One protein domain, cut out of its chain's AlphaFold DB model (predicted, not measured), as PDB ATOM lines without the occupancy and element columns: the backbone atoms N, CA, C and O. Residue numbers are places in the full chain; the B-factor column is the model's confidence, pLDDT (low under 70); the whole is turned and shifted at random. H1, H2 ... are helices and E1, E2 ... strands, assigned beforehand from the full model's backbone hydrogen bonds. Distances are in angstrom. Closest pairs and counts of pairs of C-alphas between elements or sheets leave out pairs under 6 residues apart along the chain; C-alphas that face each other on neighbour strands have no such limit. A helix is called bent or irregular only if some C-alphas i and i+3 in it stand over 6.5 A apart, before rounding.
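This is residues 7 to 121 of the 130 residues of the protein "TNase-like domain-containing protein" of Desulfovibrio subterraneus (UniProt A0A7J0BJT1). What would one see first? One short helix, H4, sits between a small sheet and the other helices: it covers one face of the three-stranded sheet of E1, E2 and E3, and it packs on H2 and H3, while H1 packs on H2 away from the sheet. Before H1 lies a long tail, of which residues 8 to 14 stick out free. What is it made of? The printed part has 115 residues with four named helices and three named strands, in the order H1 H2 H3 E1 E2 E3 H4; the sheet's order is E2 E1 E3, antiparallel, and the class is mixed, with 51 residues in named elements, under half. It is compact, with a radius of gyration of the C-alphas of 15.2 A and spans of 45 by 33 by 22 A.

How do the first helices stand? H1, residues 25 to 31, touches residues 51 to 58 of H2, residues 45 to 60, at a steep tilt of 41 degrees, the same way; the closest C-alphas, of Ser 31 and Leu 54, are 5.1 A apart. H3, residues 64 to 73, touches H2 only at the corner by their link, with the closest C-alphas, of Val 59 and Trp 66, 5.3 A apart. How is the sheet paired? E1, residues 79 to 82, and E2, residues 87 to 90, form a hairpin, with N 80 and O 89 within hydrogen-bond range at 2.9 A. E3, residues 104 to 107, is the antiparallel neighbour of E1 on its other side, with N 81 and O 105 2.8 A apart. Residues 87 to 88 of E2 also pair with residues 119 to 120, parallel. Where is the last helix? H4, residues 110 to 115, is on the sheet at a height of 9.3 A, over E1, and runs along the strands at 12 degrees on the local plane. It touches H2, the hub, opposite ways at a steep tilt of 45 degrees, the closest C-alphas being those of Arg 56 and Asp 115, 5.4 A apart. It touches H3 too, with the closest C-alphas, of Ser 73 and Val 110, 5.4 A apart. Are the helix backbones complete? Every O i to N i+4 pair is within hydrogen-bond range in H1, H2 and H4; in H3 2 of 6 are, beside 5 of 7 O i to N i+3 pairs.

Where does the first helix begin? H1 begins at C-alpha 25, (305.056, 336.998, 379.831), and is 9.9 A long. How long are the others? H2 measures 22.3 A and H3 16.6 A; H3 is irregular, C-alphas 67 and 70 being 7.5 A apart. E1 and E2 are 10.4 A each, E3 10.2 A and H4 8.7 A, ending at C-alpha 115, (308.865, 352.728, 392.633).

How large is it? The two C-alphas farthest apart, of Pro 20 and Ala 101, are 47.1 A apart. Is it continuous? The printed part has no cut; the links H1 to H2 and E2 to E3 are long, with 13 residues each. Where is confidence low? Residues 92, 94 and 95 are under 70, and the mean pLDDT of the printed part is 92.0.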
ATOM      1  N   LYS A   7     317.538 342.877 367.832       87.25
ATOM      2  CA  LYS A   7     318.724 342.215 368.381       87.25
ATOM      3  C   LYS A   7     319.484 343.163 369.289       87.25
ATOM      4  O   LYS A   7     319.582 344.352 368.996       87.25
ATOM      5  N   ASP A   8     320.039 342.629 370.367       84.44
ATOM      6  CA  ASP A   8     320.990 343.375 371.182       84.44
ATOM      7  C   ASP A   8     322.406 343.355 370.577       84.44
ATOM      8  O   ASP A   8     322.673 342.694 369.571       84.44
ATOM      9  N   ARG A   9     323.350 344.049 371.226       85.00
ATOM     10  CA  ARG A   9     324.757 344.120 370.788       85.00
ATOM     11  C   ARG A   9     325.496 342.773 370.758       85.00
ATOM     12  O   ARG A   9     326.613 342.716 370.260       85.00
ATOM     13  N   TYR A  10     324.915 341.725 371.336       89.38
ATOM     14  CA  TYR A  10     325.452 340.365 371.367       89.38
ATOM     15  C   TYR A  10     324.715 339.434 370.388       89.38
ATOM     16  O   TYR A  10     324.945 338.229 370.398       89.38
ATOM     17  N   GLY A  11     323.812 339.968 369.557       89.62
ATOM     18  CA  GLY A  11     323.051 339.212 368.562       89.62
ATOM     19  C   GLY A  11     321.839 338.451 369.115       89.62
ATOM     20  O   GLY A  11     321.177 337.737 368.351       89.62
ATOM     21  N   ARG A  12     321.515 338.611 370.406       90.31
ATOM     22  CA  ARG A  12     320.377 337.947 371.062       90.31
ATOM     23  C   ARG A  12     319.077 338.619 370.655       90.31
ATOM     24  O   ARG A  12     319.003 339.843 370.604       90.31
ATOM     25  N   THR A  13     318.053 337.819 370.382       90.44
ATOM     26  CA  THR A  13     316.731 338.324 370.007       90.44
ATOM     27  C   THR A  13     316.009 338.897 371.226       90.44
ATOM     28  O   THR A  13     315.872 338.220 372.242       90.44
ATOM     29  N   LEU A  14     315.520 340.128 371.104       86.81
ATOM     30  CA  LEU A  14     314.645 340.795 372.059       86.81
ATOM     31  C   LEU A  14     313.237 340.850 371.468       86.81
ATOM     32  O   LEU A  14     313.035 341.357 370.362       86.81
ATOM     33  N   ALA A  15     312.259 340.319 372.192       87.31
ATOM     34  CA  ALA A  15     310.882 340.246 371.725       87.31
ATOM     35  C   ALA A  15     309.893 340.351 372.885       87.31
ATOM     36  O   ALA A  15     310.204 340.014 374.028       87.31
ATOM     37  N   ARG A  16     308.670 340.782 372.564       88.06
ATOM     38  CA  ARG A  16     307.520 340.618 373.451       88.06
ATOM     39  C   ARG A  16     306.973 339.207 373.269       88.06
ATOM     40  O   ARG A  16     306.578 338.851 372.161       88.06
ATOM     41  N   LEU A  17     306.921 338.442 374.353       92.25
ATOM     42  CA  LEU A  17     306.330 337.109 374.364       92.25
ATOM     43  C   LEU A  17     304.894 337.205 374.873       92.25
ATOM     44  O   LEU A  17     304.654 337.697 375.975       92.25
ATOM     45  N   VAL A  18     303.950 336.759 374.050       93.50
ATOM     46  CA  VAL A  18     302.519 336.757 374.356       93.50
ATOM     47  C   VAL A  18     302.038 335.315 374.306       93.50
ATOM     48  O   VAL A  18     302.279 334.620 373.320       93.50
ATOM     49  N   LEU A  19     301.406 334.861 375.384       92.88
ATOM     50  CA  LEU A  19     300.824 333.527 375.476       92.88
ATOM     51  C   LEU A  19     299.543 333.443 374.617       92.88
ATOM     52  O   LEU A  19     298.946 334.485 374.341       92.88
ATOM     53  N   PRO A  20     299.079 332.245 374.207       94.00
ATOM     54  CA  PRO A  20     297.890 332.092 373.356       94.00
ATOM     55  C   PRO A  20     296.628 332.810 373.869       94.00
ATOM     56  O   PRO A  20     295.838 333.320 373.082       94.00
ATOM     57  N   GLN A  21     296.474 332.906 375.188       91.00
ATOM     58  CA  GLN A  21     295.396 333.609 375.888       91.00
ATOM     59  C   GLN A  21     295.537 335.145 375.901       91.00
ATOM     60  O   GLN A  21     294.697 335.836 376.469       91.00
ATOM     61  N   GLY A  22     296.599 335.696 375.305       89.75
ATOM     62  CA  GLY A  22     296.839 337.136 375.171       89.75
ATOM     63  C   GLY A  22     297.707 337.762 376.265       89.75
ATOM     64  O   GLY A  22     298.111 338.916 376.126       89.75
ATOM     65  N   SER A  23     298.044 337.026 377.326       90.38
ATOM     66  CA  SER A  23     298.870 337.544 378.422       90.38
ATOM     67  C   SER A  23     300.333 337.713 378.006       90.38
ATOM     68  O   SER A  23     300.932 336.822 377.400       90.38
ATOM     69  N   ASN A  24     300.933 338.848 378.359       94.94
ATOM     70  CA  ASN A  24     302.345 339.123 378.116       94.94
ATOM     71  C   ASN A  24     303.207 338.524 379.235       94.94
ATOM     72  O   ASN A  24     303.017 338.830 380.410       94.94
ATOM     73  N   VAL A  25     304.192 337.701 378.870       96.38
ATOM     74  CA  VAL A  25     305.056 336.998 379.831       96.38
ATOM     75  C   VAL A  25     305.838 337.970 380.717       96.38
ATOM     76  O   VAL A  25     305.979 337.722 381.909       96.38
ATOM     77  N   ALA A  26     306.321 339.093 380.176       96.00
ATOM     78  CA  ALA A  26     307.060 340.074 380.973       96.00
ATOM     79  C   ALA A  26     306.165 340.757 382.017       96.00
ATOM     80  O   ALA A  26     306.618 341.023 383.124       96.00
ATOM     81  N   GLU A  27     304.903 341.017 381.669       96.88
ATOM     82  CA  GLU A  27     303.924 341.601 382.589       96.88
ATOM     83  C   GLU A  27     303.616 340.624 383.728       96.88
ATOM     84  O   GLU A  27     303.706 341.026 384.882       96.88
ATOM     85  N   ILE A  28     303.396 339.339 383.417       97.75
ATOM     86  CA  ILE A  28     303.191 338.280 384.422       97.75
ATOM     87  C   ILE A  28     304.397 338.172 385.365       97.75
ATOM     88  O   ILE A  28     304.247 338.173 386.580       97.75
ATOM     89  N   LEU A  29     305.618 338.083 384.826       98.44
ATOM     90  CA  LEU A  29     306.815 337.927 385.660       98.44
ATOM     91  C   LEU A  29     307.026 339.118 386.601       98.44
ATOM     92  O   LEU A  29     307.487 338.932 387.726       98.44
ATOM     93  N   VAL A  30     306.718 340.332 386.145       98.31
ATOM     94  CA  VAL A  30     306.841 341.538 386.969       98.31
ATOM     95  C   VAL A  30     305.726 341.608 388.015       98.31
ATOM     96  O   VAL A  30     306.034 341.873 389.177       98.31
ATOM     97  N   SER A  31     304.469 341.336 387.646       98.31
ATOM     98  CA  SER A  31     303.334 341.384 388.583       98.31
ATOM     99  C   SER A  31     303.441 340.332 389.688       98.31
ATOM    100  O   SER A  31     303.113 340.608 390.836       98.31
ATOM    101  N   GLU A  32     303.967 339.151 389.364       98.38
ATOM    102  CA  GLU A  32     304.188 338.056 390.316       98.38
ATOM    103  C   GLU A  32     305.516 338.187 391.091       98.38
ATOM    104  O   GLU A  32     305.910 337.291 391.836       98.38
ATOM    105  N   GLY A  33     306.251 339.293 390.921       98.12
ATOM    106  CA  GLY A  33     307.487 339.550 391.664       98.12
ATOM    107  C   GLY A  33     308.646 338.602 391.332       98.12
ATOM    108  O   GLY A  33     309.554 338.443 392.147       98.12
ATOM    109  N   TYR A  34     308.647 337.976 390.153       97.88
ATOM    110  CA  TYR A  34     309.754 337.147 389.655       97.88
ATOM    111  C   TYR A  34     310.785 337.943 388.843       97.88
ATOM    112  O   TYR A  34     311.871 337.442 388.552       97.88
ATOM    113  N   ALA A  35     310.457 339.176 388.454       96.81
ATOM    114  CA  ALA A  35     311.339 340.059 387.707       96.81
ATOM    115  C   ALA A  35     311.215 341.517 388.170       96.81
ATOM    116  O   ALA A  35     310.190 341.940 388.698       96.81
ATOM    117  N   MET A  36     312.266 342.300 387.911       95.94
ATOM    118  CA  MET A  36     312.255 343.759 388.046       95.94
ATOM    119  C   MET A  36     312.423 344.435 386.690       95.94
ATOM    120  O   MET A  36     313.111 343.937 385.793       95.94
ATOM    121  N   VAL A  37     311.864 345.630 386.576       96.25
ATOM    122  CA  VAL A  37     312.015 346.504 385.422       96.25
ATOM    123  C   VAL A  37     313.431 347.065 385.378       96.25
ATOM    124  O   VAL A  37     313.935 347.665 386.330       96.25
ATOM    125  N   TYR A  38     314.081 346.913 384.226       94.12
ATOM    126  CA  TYR A  38     315.427 347.419 383.996       94.12
ATOM    127  C   TYR A  38     315.420 348.446 382.859       94.12
ATOM    128  O   TYR A  38     315.327 348.100 381.685       94.12
ATOM    129  N   TRP A  39     315.531 349.728 383.211       93.88
ATOM    130  CA  TRP A  39     315.587 350.822 382.238       93.88
ATOM    131  C   TRP A  39     316.814 350.755 381.318       93.88
ATOM    132  O   TRP A  39     317.953 350.673 381.797       93.88
ATOM    133  N   HIS A  40     316.556 350.920 380.021       88.69
ATOM    134  CA  HIS A  40     317.527 351.248 378.984       88.69
ATOM    135  C   HIS A  40     316.947 352.322 378.049       88.69
ATOM    136  O   HIS A  40     315.735 352.414 377.882       88.69
ATOM    137  N   ALA A  41     317.810 353.145 377.446       87.00
ATOM    138  CA  ALA A  41     317.387 354.287 376.626       87.00
ATOM    139  C   ALA A  41     316.710 353.892 375.299       87.00
ATOM    140  O   ALA A  41     315.999 354.701 374.713       87.00
ATOM    141  N   ASP A  42     316.943 352.670 374.830       84.75
ATOM    142  CA  ASP A  42     316.364 352.073 373.626       84.75
ATOM    143  C   ASP A  42     315.027 351.360 373.889       84.75
ATOM    144  O   ASP A  42     314.357 350.933 372.948       84.75
ATOM    145  N   VAL A  43     314.593 351.262 375.151       84.75
ATOM    146  CA  VAL A  43     313.272 350.729 375.498       84.75
ATOM    147  C   VAL A  43     312.217 351.826 375.307       84.75
ATOM    148  O   VAL A  43     312.336 352.901 375.902       84.75
ATOM    149  N   PRO A  44     311.140 351.578 374.534       89.19
ATOM    150  CA  PRO A  44     310.052 352.537 374.394       89.19
ATOM    151  C   PRO A  44     309.464 352.935 375.750       89.19
ATOM    152  O   PRO A  44     309.072 352.075 376.541       89.19
ATOM    153  N   ARG A  45     309.334 354.246 375.989       90.88
ATOM    154  CA  ARG A  45     308.886 354.811 377.273       90.88
ATOM    155  C   ARG A  45     307.593 354.175 377.793       90.88
ATOM    156  O   ARG A  45     307.536 353.792 378.952       90.88
ATOM    157  N   ARG A  46     306.606 353.970 376.917       92.75
ATOM    158  CA  ARG A  46     305.323 353.341 377.270       92.75
ATOM    159  C   ARG A  46     305.475 351.907 377.791       92.75
ATOM    160  O   ARG A  46     304.754 351.511 378.691       92.75
ATOM    161  N   ILE A  47     306.404 351.122 377.237       91.75
ATOM    162  CA  ILE A  47     306.650 349.750 377.717       91.75
ATOM    163  C   ILE A  47     307.241 349.795 379.123       91.75
ATOM    164  O   ILE A  47     306.806 349.048 379.994       91.75
ATOM    165  N   PHE A  48     308.209 350.685 379.345       94.81
ATOM    166  CA  PHE A  48     308.795 350.880 380.665       94.81
ATOM    167  C   PHE A  48     307.753 351.327 381.696       94.81
ATOM    168  O   PHE A  48     307.707 350.761 382.780       94.81
ATOM    169  N   GLU A  49     306.910 352.304 381.358       96.25
ATOM    170  CA  GLU A  49     305.888 352.833 382.269       96.25
ATOM    171  C   GLU A  49     304.846 351.779 382.647       96.25
ATOM    172  O   GLU A  49     304.579 351.612 383.832       96.25
ATOM    173  N   ASN A  50     304.349 351.008 381.674       96.31
ATOM    174  CA  ASN A  50     303.403 349.921 381.934       96.31
ATOM    175  C   ASN A  50     303.989 348.856 382.877       96.31
ATOM    176  O   ASN A  50     303.335 348.432 383.822       96.31
ATOM    177  N   LEU A  51     305.228 348.412 382.635       97.75
ATOM    178  CA  LEU A  51     305.868 347.425 383.509       97.75
ATOM    179  C   LEU A  51     306.185 348.012 384.890       97.75
ATOM    180  O   LEU A  51     306.138 347.297 385.886       97.75
ATOM    181  N   LEU A  52     306.522 349.302 384.964       98.38
ATOM    182  CA  LEU A  52     306.811 349.961 386.235       98.38
ATOM    183  C   LEU A  52     305.566 350.052 387.123       98.38
ATOM    184  O   LEU A  52     305.692 349.933 388.336       98.38
ATOM    185  N   GLU A  53     304.384 350.242 386.541       98.50
ATOM    186  CA  GLU A  53     303.120 350.205 387.280       98.50
ATOM    187  C   GLU A  53     302.894 348.835 387.933       98.50
ATOM    188  O   GLU A  53     302.736 348.765 389.148       98.50
ATOM    189  N   LEU A  54     303.049 347.746 387.171       98.56
ATOM    190  CA  LEU A  54     302.966 346.382 387.710       98.56
ATOM    191  C   LEU A  54     304.010 346.116 388.803       98.56
ATOM    192  O   LEU A  54     303.718 345.468 389.806       98.56
ATOM    193  N   GLN A  55     305.232 346.631 388.631       98.62
ATOM    194  CA  GLN A  55     306.271 346.498 389.650       98.62
ATOM    195  C   GLN A  55     305.890 347.218 390.945       98.62
ATOM    196  O   GLN A  55     306.145 346.673 392.013       98.62
ATOM    197  N   ARG A  56     305.307 348.420 390.879       98.62
ATOM    198  CA  ARG A  56     304.880 349.164 392.079       98.62
ATOM    199  C   ARG A  56     303.861 348.372 392.881       98.62
ATOM    200  O   ARG A  56     303.988 348.281 394.100       98.62
ATOM    201  N   ASP A  57     302.902 347.755 392.200       98.62
ATOM    202  CA  ASP A  57     301.907 346.908 392.855       98.62
ATOM    203  C   ASP A  57     302.564 345.682 393.509       98.62
ATOM    204  O   ASP A  57     302.288 345.386 394.673       98.62
ATOM    205  N   ALA A  58     303.506 345.028 392.820       98.56
ATOM    206  CA  ALA A  58     304.252 343.890 393.359       98.56
ATOM    207  C   ALA A  58     305.155 344.271 394.552       98.56
ATOM    208  O   ALA A  58     305.221 343.533 395.537       98.56
ATOM    209  N   VAL A  59     305.817 345.434 394.501       98.12
ATOM    210  CA  VAL A  59     306.633 345.985 395.597       98.12
ATOM    211  C   VAL A  59     305.751 346.274 396.806       98.12
ATOM    212  O   VAL A  59     306.008 345.746 397.890       98.12
ATOM    213  N   LYS A  60     304.676 347.050 396.620       97.81
ATOM    214  CA  LYS A  60     303.720 347.410 397.675       97.81
ATOM    215  C   LYS A  60     303.075 346.176 398.308       97.81
ATOM    216  O   LYS A  60     302.921 346.120 399.523       97.81
ATOM    217  N   GLY A  61     302.723 345.185 397.491       98.06
ATOM    218  CA  GLY A  61     302.148 343.914 397.928       98.06
ATOM    219  C   GLY A  61     303.159 342.921 398.500       98.06
ATOM    220  O   GLY A  61     302.748 341.859 398.961       98.06
ATOM    221  N   ARG A  62     304.464 343.238 398.473       97.88
ATOM    222  CA  ARG A  62     305.550 342.342 398.901       97.88
ATOM    223  C   ARG A  62     305.462 340.976 398.203       97.88
ATOM    224  O   ARG A  62     305.610 339.931 398.825       97.88
ATOM    225  N   VAL A  63     305.199 340.977 396.899       98.25
ATOM    226  CA  VAL A  63     305.015 339.756 396.102       98.25
ATOM    227  C   VAL A  63     306.370 339.198 395.657       98.25
ATOM    228  O   VAL A  63     307.268 339.951 395.281       98.25
ATOM    229  N   GLY A  64     306.532 337.872 395.688       97.19
ATOM    230  CA  GLY A  64     307.727 337.192 395.179       97.19
ATOM    231  C   GLY A  64     309.020 337.703 395.820       97.19
ATOM    232  O   GLY A  64     309.152 337.747 397.044       97.19
ATOM    233  N   MET A  65     309.978 338.136 394.996       95.94
ATOM    234  CA  MET A  65     311.264 338.648 395.481       95.94
ATOM    235  C   MET A  65     311.147 339.956 396.281       95.94
ATOM    236  O   MET A  65     312.105 340.354 396.940       95.94
ATOM    237  N   TRP A  66     309.999 340.642 396.254       97.12
ATOM    238  CA  TRP A  66     309.804 341.905 396.969       97.12
ATOM    239  C   TRP A  66     309.492 341.730 398.464       97.12
ATOM    240  O   TRP A  66     309.480 342.718 399.198       97.12
ATOM    241  N   GLN A  67     309.323 340.497 398.956       96.81
ATOM    242  CA  GLN A  67     309.149 340.201 400.391       96.81
ATOM    243  C   GLN A  67     310.293 340.722 401.268       96.81
ATOM    244  O   GLN A  67     310.106 341.007 402.448       96.81
ATOM    245  N   VAL A  68     311.483 340.890 400.691       94.56
ATOM    246  CA  VAL A  68     312.680 341.329 401.415       94.56
ATOM    247  C   VAL A  68     312.916 342.841 401.364       94.56
ATOM    248  O   VAL A  68     313.920 343.303 401.900       94.56
ATOM    249  N   VAL A  69     312.037 343.640 400.748       94.69
ATOM    250  CA  VAL A  69     312.235 345.100 400.587       94.69
ATOM    251  C   VAL A  69     312.464 345.807 401.926       94.69
ATOM    252  O   VAL A  69     313.332 346.679 402.023       94.69
ATOM    253  N   ASP A  70     311.764 345.391 402.982       93.69
ATOM    254  CA  ASP A  70     311.932 345.971 404.318       93.69
ATOM    255  C   ASP A  70     313.267 345.566 404.960       93.69
ATOM    256  O   ASP A  70     313.904 346.372 405.638       93.69
ATOM    257  N   ILE A  71     313.732 344.336 404.711       92.12
ATOM    258  CA  ILE A  71     315.057 343.865 405.143       92.12
ATOM    259  C   ILE A  71     316.136 344.676 404.432       92.12
ATOM    260  O   ILE A  71     317.068 345.159 405.070       92.12
ATOM    261  N   ILE A  72     315.996 344.855 403.118       91.06
ATOM    262  CA  ILE A  72     316.929 345.642 402.319       91.06
ATOM    263  C   ILE A  72     316.981 347.069 402.847       91.06
ATOM    264  O   ILE A  72     318.083 347.537 403.112       91.06
ATOM    265  N   SER A  73     315.826 347.719 403.044       90.44
ATOM    266  CA  SER A  73     315.719 349.109 403.515       90.44
ATOM    267  C   SER A  73     316.440 349.358 404.839       90.44
ATOM    268  O   SER A  73     316.921 350.458 405.071       90.44
ATOM    269  N   LYS A  74     316.542 348.344 405.705       88.75
ATOM    270  CA  LYS A  74     317.224 348.442 407.005       88.75
ATOM    271  C   LYS A  74     318.743 348.258 406.929       88.75
ATOM    272  O   LYS A  74     319.424 348.479 407.922       88.75
ATOM    273  N   ARG A  75     319.292 347.822 405.788       85.62
ATOM    274  CA  ARG A  75     320.736 347.558 405.628       85.62
ATOM    275  C   ARG A  75     321.561 348.801 405.295       85.62
ATOM    276  O   ARG A  75     322.785 348.727 405.330       85.62
ATOM    277  N   SER A  76     320.926 349.900 404.899       82.75
ATOM    278  CA  SER A  76     321.618 351.119 404.485       82.75
ATOM    279  C   SER A  76     320.749 352.333 404.767       82.75
ATOM    280  O   SER A  76     319.599 352.368 404.343       82.75
ATOM    281  N   ASP A  77     321.328 353.354 405.394       80.75
ATOM    282  CA  ASP A  77     320.618 354.606 405.685       80.75
ATOM    283  C   ASP A  77     320.356 355.442 404.422       80.75
ATOM    284  O   ASP A  77     319.421 356.242 404.368       80.75
ATOM    285  N   THR A  78     321.180 355.246 403.385       86.94
ATOM    286  CA  THR A  78     321.094 355.993 402.125       86.94
ATOM    287  C   THR A  78     321.299 355.083 400.922       86.94
ATOM    288  O   THR A  78     322.216 354.259 400.886       86.94
ATOM    289  N   TYR A  79     320.491 355.295 399.887       91.25
ATOM    290  CA  TYR A  79     320.684 354.727 398.557       91.25
ATOM    291  C   TYR A  79     320.916 355.846 397.554       91.25
ATOM    292  O   TYR A  79     320.256 356.880 397.599       91.25
ATOM    293  N   VAL A  80     321.834 355.638 396.615       93.38
ATOM    294  CA  VAL A  80     322.174 356.640 395.602       93.38
ATOM    295  C   VAL A  80     321.779 356.123 394.231       93.38
ATOM    296  O   VAL A  80     322.184 355.042 393.818       93.38
ATOM    297  N   GLY A  81     320.993 356.900 393.499       94.88
ATOM    298  CA  GLY A  81     320.590 356.610 392.134       94.88
ATOM    299  C   GLY A  81     321.295 357.489 391.103       94.88
ATOM    300  O   GLY A  81     321.636 358.644 391.362       94.88
ATOM    301  N   ASN A  82     321.430 356.963 389.885       95.81
ATOM    302  CA  ASN A  82     321.746 357.746 388.691       95.81
ATOM    303  C   ASN A  82     320.472 357.985 387.858       95.81
ATOM    304  O   ASN A  82     319.936 357.048 387.271       95.81
ATOM    305  N   ARG A  83     319.992 359.234 387.764       95.81
ATOM    306  CA  ARG A  83     318.756 359.616 387.049       95.81
ATOM    307  C   ARG A  83     318.723 359.154 385.590       95.81
ATOM    308  O   ARG A  83     317.656 358.782 385.111       95.81
ATOM    309  N   LYS A  84     319.869 359.159 384.899       94.19
ATOM    310  CA  LYS A  84     319.974 358.800 383.477       94.19
ATOM    311  C   LYS A  84     319.859 357.292 383.258       94.19
ATOM    312  O   LYS A  84     319.116 356.854 382.387       94.19
ATOM    313  N   SER A  85     320.624 356.502 384.010       93.69
ATOM    314  CA  SER A  85     320.686 355.043 383.829       93.69
ATOM    315  C   SER A  85     319.692 354.273 384.696       93.69
ATOM    316  O   SER A  85     319.547 353.062 384.519       93.69
ATOM    317  N   LYS A  86     319.050 354.959 385.651       96.31
ATOM    318  CA  LYS A  86     318.180 354.381 386.682       96.31
ATOM    319  C   LYS A  86     318.859 353.246 387.454       96.31
ATOM    320  O   LYS A  86     318.216 352.298 387.891       96.31
ATOM    321  N   ARG A  87     320.184 353.310 387.604       95.19
ATOM    322  CA  ARG A  87     320.925 352.367 388.447       95.19
ATOM    323  C   ARG A  87     320.941 352.862 389.882       95.19
ATOM    324  O   ARG A  87     321.195 354.045 390.106       95.19
ATOM    325  N   LEU A  88     320.661 351.950 390.803       94.31
ATOM    326  CA  LEU A  88     320.707 352.152 392.243       94.31
ATOM    327  C   LEU A  88     321.995 351.562 392.817       94.31
ATOM    328  O   LEU A  88     322.397 350.458 392.446       94.31
ATOM    329  N   PHE A  89     322.599 352.296 393.737       91.69
ATOM    330  CA  PHE A  89     323.811 351.940 394.455       91.69
ATOM    331  C   PHE A  89     323.551 352.055 395.957       91.69
ATOM    332  O   PHE A  89     322.791 352.915 396.407       91.69
ATOM    333  N   THR A  90     324.198 351.188 396.726       83.56
ATOM    334  CA  THR A  90     324.274 351.259 398.191       83.56
ATOM    335  C   THR A  90     325.627 351.849 398.596       83.56
ATOM    336  O   THR A  90     326.523 351.950 397.754       83.56
ATOM    337  N   PHE A  91     325.810 352.230 399.866       70.50
ATOM    338  CA  PHE A  91     327.124 352.700 400.334       70.50
ATOM    339  C   PHE A  91     328.216 351.623 400.194       70.50
ATOM    340  O   PHE A  91     329.375 351.956 399.988       70.50
ATOM    341  N   MET A  92     327.835 350.340 400.244       68.88
ATOM    342  CA  MET A  92     328.750 349.198 400.110       68.88
ATOM    343  C   MET A  92     329.164 348.897 398.662       68.88
ATOM    344  O   MET A  92     329.826 347.896 398.409       68.88
ATOM    345  N   CYS A  93     328.724 349.706 397.695       76.62
ATOM    346  CA  CYS A  93     328.949 349.454 396.283       76.62
ATOM    347  C   CYS A  93     329.817 350.549 395.658       76.62
ATOM    348  O   CYS A  93     329.382 351.698 395.508       76.62
ATOM    349  N   ASP A  94     331.018 350.173 395.219       67.44
ATOM    350  CA  ASP A  94     331.902 351.055 394.461       67.44
ATOM    351  C   ASP A  94     331.221 351.472 393.148       67.44
ATOM    352  O   ASP A  94     330.857 350.648 392.306       67.44
ATOM    353  N   GLY A  95     330.987 352.772 392.972       68.19
ATOM    354  CA  GLY A  95     330.357 353.319 391.763       68.19
ATOM    355  C   GLY A  95     329.486 354.550 391.995       68.19
ATOM    356  O   GLY A  95     329.320 355.356 391.080       68.19
ATOM    357  N   SER A  96     328.990 354.757 393.218       71.50
ATOM    358  CA  SER A  96     328.193 355.944 393.566       71.50
ATOM    359  C   SER A  96     328.991 357.255 393.448       71.50
ATOM    360  O   SER A  96     328.441 358.270 393.016       71.50
ATOM    361  N   GLY A  97     330.299 357.222 393.741       74.12
ATOM    362  CA  GLY A  97     331.206 358.375 393.649       74.12
ATOM    363  C   GLY A  97     331.458 358.885 392.226       74.12
ATOM    364  O   GLY A  97     331.838 360.036 392.049       74.12
ATOM    365  N   GLN A  98     331.186 358.069 391.202       82.88
ATOM    366  CA  GLN A  98     331.372 358.444 389.793       82.88
ATOM    367  C   GLN A  98     330.105 359.050 389.166       82.88
ATOM    368  O   GLN A  98     330.069 359.391 387.979       82.88
ATOM    369  N   ILE A  99     329.026 359.181 389.943       90.81
ATOM    370  CA  ILE A  99     327.784 359.782 389.466       90.81
ATOM    371  C   ILE A  99     327.932 361.303 389.496       90.81
ATOM    372  O   ILE A  99     327.978 361.921 390.555       90.81
ATOM    373  N   SER A 100     327.918 361.928 388.318       93.06
ATOM    374  CA  SER A 100     327.881 363.390 388.192       93.06
ATOM    375  C   SER A 100     326.733 363.996 389.010       93.06
ATOM    376  O   SER A 100     325.615 363.473 388.935       93.06
ATOM    377  N   ALA A 101     326.952 365.145 389.654       94.19
ATOM    378  CA  ALA A 101     325.961 365.821 390.502       94.19
ATOM    379  C   ALA A 101     324.561 365.932 389.861       94.19
ATOM    380  O   ALA A 101     323.566 365.559 390.477       94.19
ATOM    381  N   LYS A 102     324.478 366.313 388.575       95.94
ATOM    382  CA  LYS A 102     323.200 366.426 387.839       95.94
ATOM    383  C   LYS A 102     322.372 365.133 387.806       95.94
ATOM    384  O   LYS A 102     321.143 365.156 387.823       95.94
ATOM    385  N   ASN A 103     323.044 363.985 387.772       95.88
ATOM    386  CA  ASN A 103     322.404 362.676 387.705       95.88
ATOM    387  C   ASN A 103     322.236 362.037 389.083       95.88
ATOM    388  O   ASN A 103     321.567 361.014 389.171       95.88
ATOM    389  N   ARG A 104     322.818 362.601 390.141       95.19
ATOM    390  CA  ARG A 104     322.805 362.006 391.475       95.19
ATOM    391  C   ARG A 104     321.493 362.313 392.194       95.19
ATOM    392  O   ARG A 104     321.096 363.473 392.303       95.19
ATOM    393  N   ILE A 105     320.822 361.276 392.670       95.62
ATOM    394  CA  ILE A 105     319.640 361.363 393.534       95.62
ATOM    395  C   ILE A 105     319.854 360.453 394.740       95.62
ATOM    396  O   ILE A 105     320.449 359.389 394.592       95.62
ATOM    397  N   GLU A 106     319.401 360.873 395.913       94.12
ATOM    398  CA  GLU A 106     319.434 360.059 397.127       94.12
ATOM    399  C   GLU A 106     318.025 359.609 397.491       94.12
ATOM    400  O   GLU A 106     317.061 360.354 397.308       94.12
ATOM    401  N   PHE A 107     317.926 358.397 398.023       93.31
ATOM    402  CA  PHE A 107     316.709 357.820 398.569       93.31
ATOM    403  C   PHE A 107     316.984 357.369 399.997       93.31
ATOM    404  O   PHE A 107     318.021 356.763 400.270       93.31
ATOM    405  N   ARG A 108     316.036 357.640 400.895       87.81
ATOM    406  CA  ARG A 108     316.101 357.187 402.295       87.81
ATOM    407  C   ARG A 108     315.673 355.734 402.470       87.81
ATOM    408  O   ARG A 108     315.953 355.130 403.491       87.81
ATOM    409  N   ASN A 109     314.953 355.189 401.496       89.19
ATOM    410  CA  ASN A 109     314.547 353.793 401.478       89.19
ATOM    411  C   ASN A 109     314.667 353.245 400.053       89.19
ATOM    412  O   ASN A 109     314.610 353.990 399.071       89.19
ATOM    413  N   VAL A 110     314.875 351.936 399.948       93.44
ATOM    414  CA  VAL A 110     315.045 351.277 398.649       93.44
ATOM    415  C   VAL A 110     313.724 351.203 397.877       93.44
ATOM    416  O   VAL A 110     313.727 351.237 396.650       93.44
ATOM    417  N   GLU A 111     312.600 351.144 398.593       95.50
ATOM    418  CA  GLU A 111     311.253 351.036 398.028       95.50
ATOM    419  C   GLU A 111     310.949 352.208 397.089       95.50
ATOM    420  O   GLU A 111     310.627 351.999 395.924       95.50
ATOM    421  N   GLN A 112     311.218 353.441 397.525       95.62
ATOM    422  CA  GLN A 112     311.078 354.648 396.712       95.62
ATOM    423  C   GLN A 112     311.932 354.582 395.441       95.62
ATOM    424  O   GLN A 112     311.515 355.045 394.376       95.62
ATOM    425  N   ALA A 113     313.135 354.010 395.526       96.19
ATOM    426  CA  ALA A 113     313.983 353.839 394.357       96.19
ATOM    427  C   ALA A 113     313.348 352.851 393.362       96.19
ATOM    428  O   ALA A 113     313.268 353.160 392.168       96.19
ATOM    429  N   PHE A 114     312.851 351.707 393.843       97.06
ATOM    430  CA  PHE A 114     312.149 350.719 393.021       97.06
ATOM    431  C   PHE A 114     310.874 351.293 392.387       97.06
ATOM    432  O   PHE A 114     310.679 351.137 391.179       97.06
ATOM    433  N   ASP A 115     310.078 352.062 393.131       96.38
ATOM    434  CA  ASP A 115     308.865 352.728 392.633       96.38
ATOM    435  C   ASP A 115     309.154 353.782 391.557       96.38
ATOM    436  O   ASP A 115     308.341 354.044 390.661       96.38
ATOM    437  N   MET A 116     310.336 354.397 391.602       96.81
ATOM    438  CA  MET A 116     310.812 355.344 390.589       96.81
ATOM    439  C   MET A 116     311.513 354.665 389.399       96.81
ATOM    440  O   MET A 116     312.076 355.351 388.525       96.81
ATOM    441  N   GLY A 117     311.470 353.331 389.363       96.62
ATOM    442  CA  GLY A 117     312.010 352.477 388.312       96.62
ATOM    443  C   GLY A 117     313.528 352.387 388.315       96.62
ATOM    444  O   GLY A 117     314.132 352.116 387.274       96.62
ATOM    445  N   PHE A 118     314.159 352.662 389.460       97.19
ATOM    446  CA  PHE A 118     315.562 352.335 389.649       97.19
ATOM    447  C   PHE A 118     315.693 350.845 389.920       97.19
ATOM    448  O   PHE A 118     314.895 350.264 390.643       97.19
ATOM    449  N   ALA A 119     316.734 350.236 389.365       95.50
ATOM    450  CA  ALA A 119     317.098 348.869 389.699       95.50
ATOM    451  C   ALA A 119     318.574 348.808 390.120       95.50
ATOM    452  O   ALA A 119     319.378 349.641 389.673       95.50
ATOM    453  N   PRO A 120     318.961 347.840 390.962       93.75
ATOM    454  CA  PRO A 120     320.320 347.734 391.485       93.75
ATOM    455  C   PRO A 120     321.338 347.655 390.345       93.75
ATOM    456  O   PRO A 120     321.076 347.042 389.302       93.75
ATOM    457  N   ALA A 121     322.489 348.313 390.491       91.88
ATOM    458  CA  ALA A 121     323.595 348.069 389.572       91.88
ATOM    459  C   ALA A 121     324.052 346.609 389.710       91.88
ATOM    460  O   ALA A 121     324.001 346.041 390.797       91.88
TER     461      ALA A 121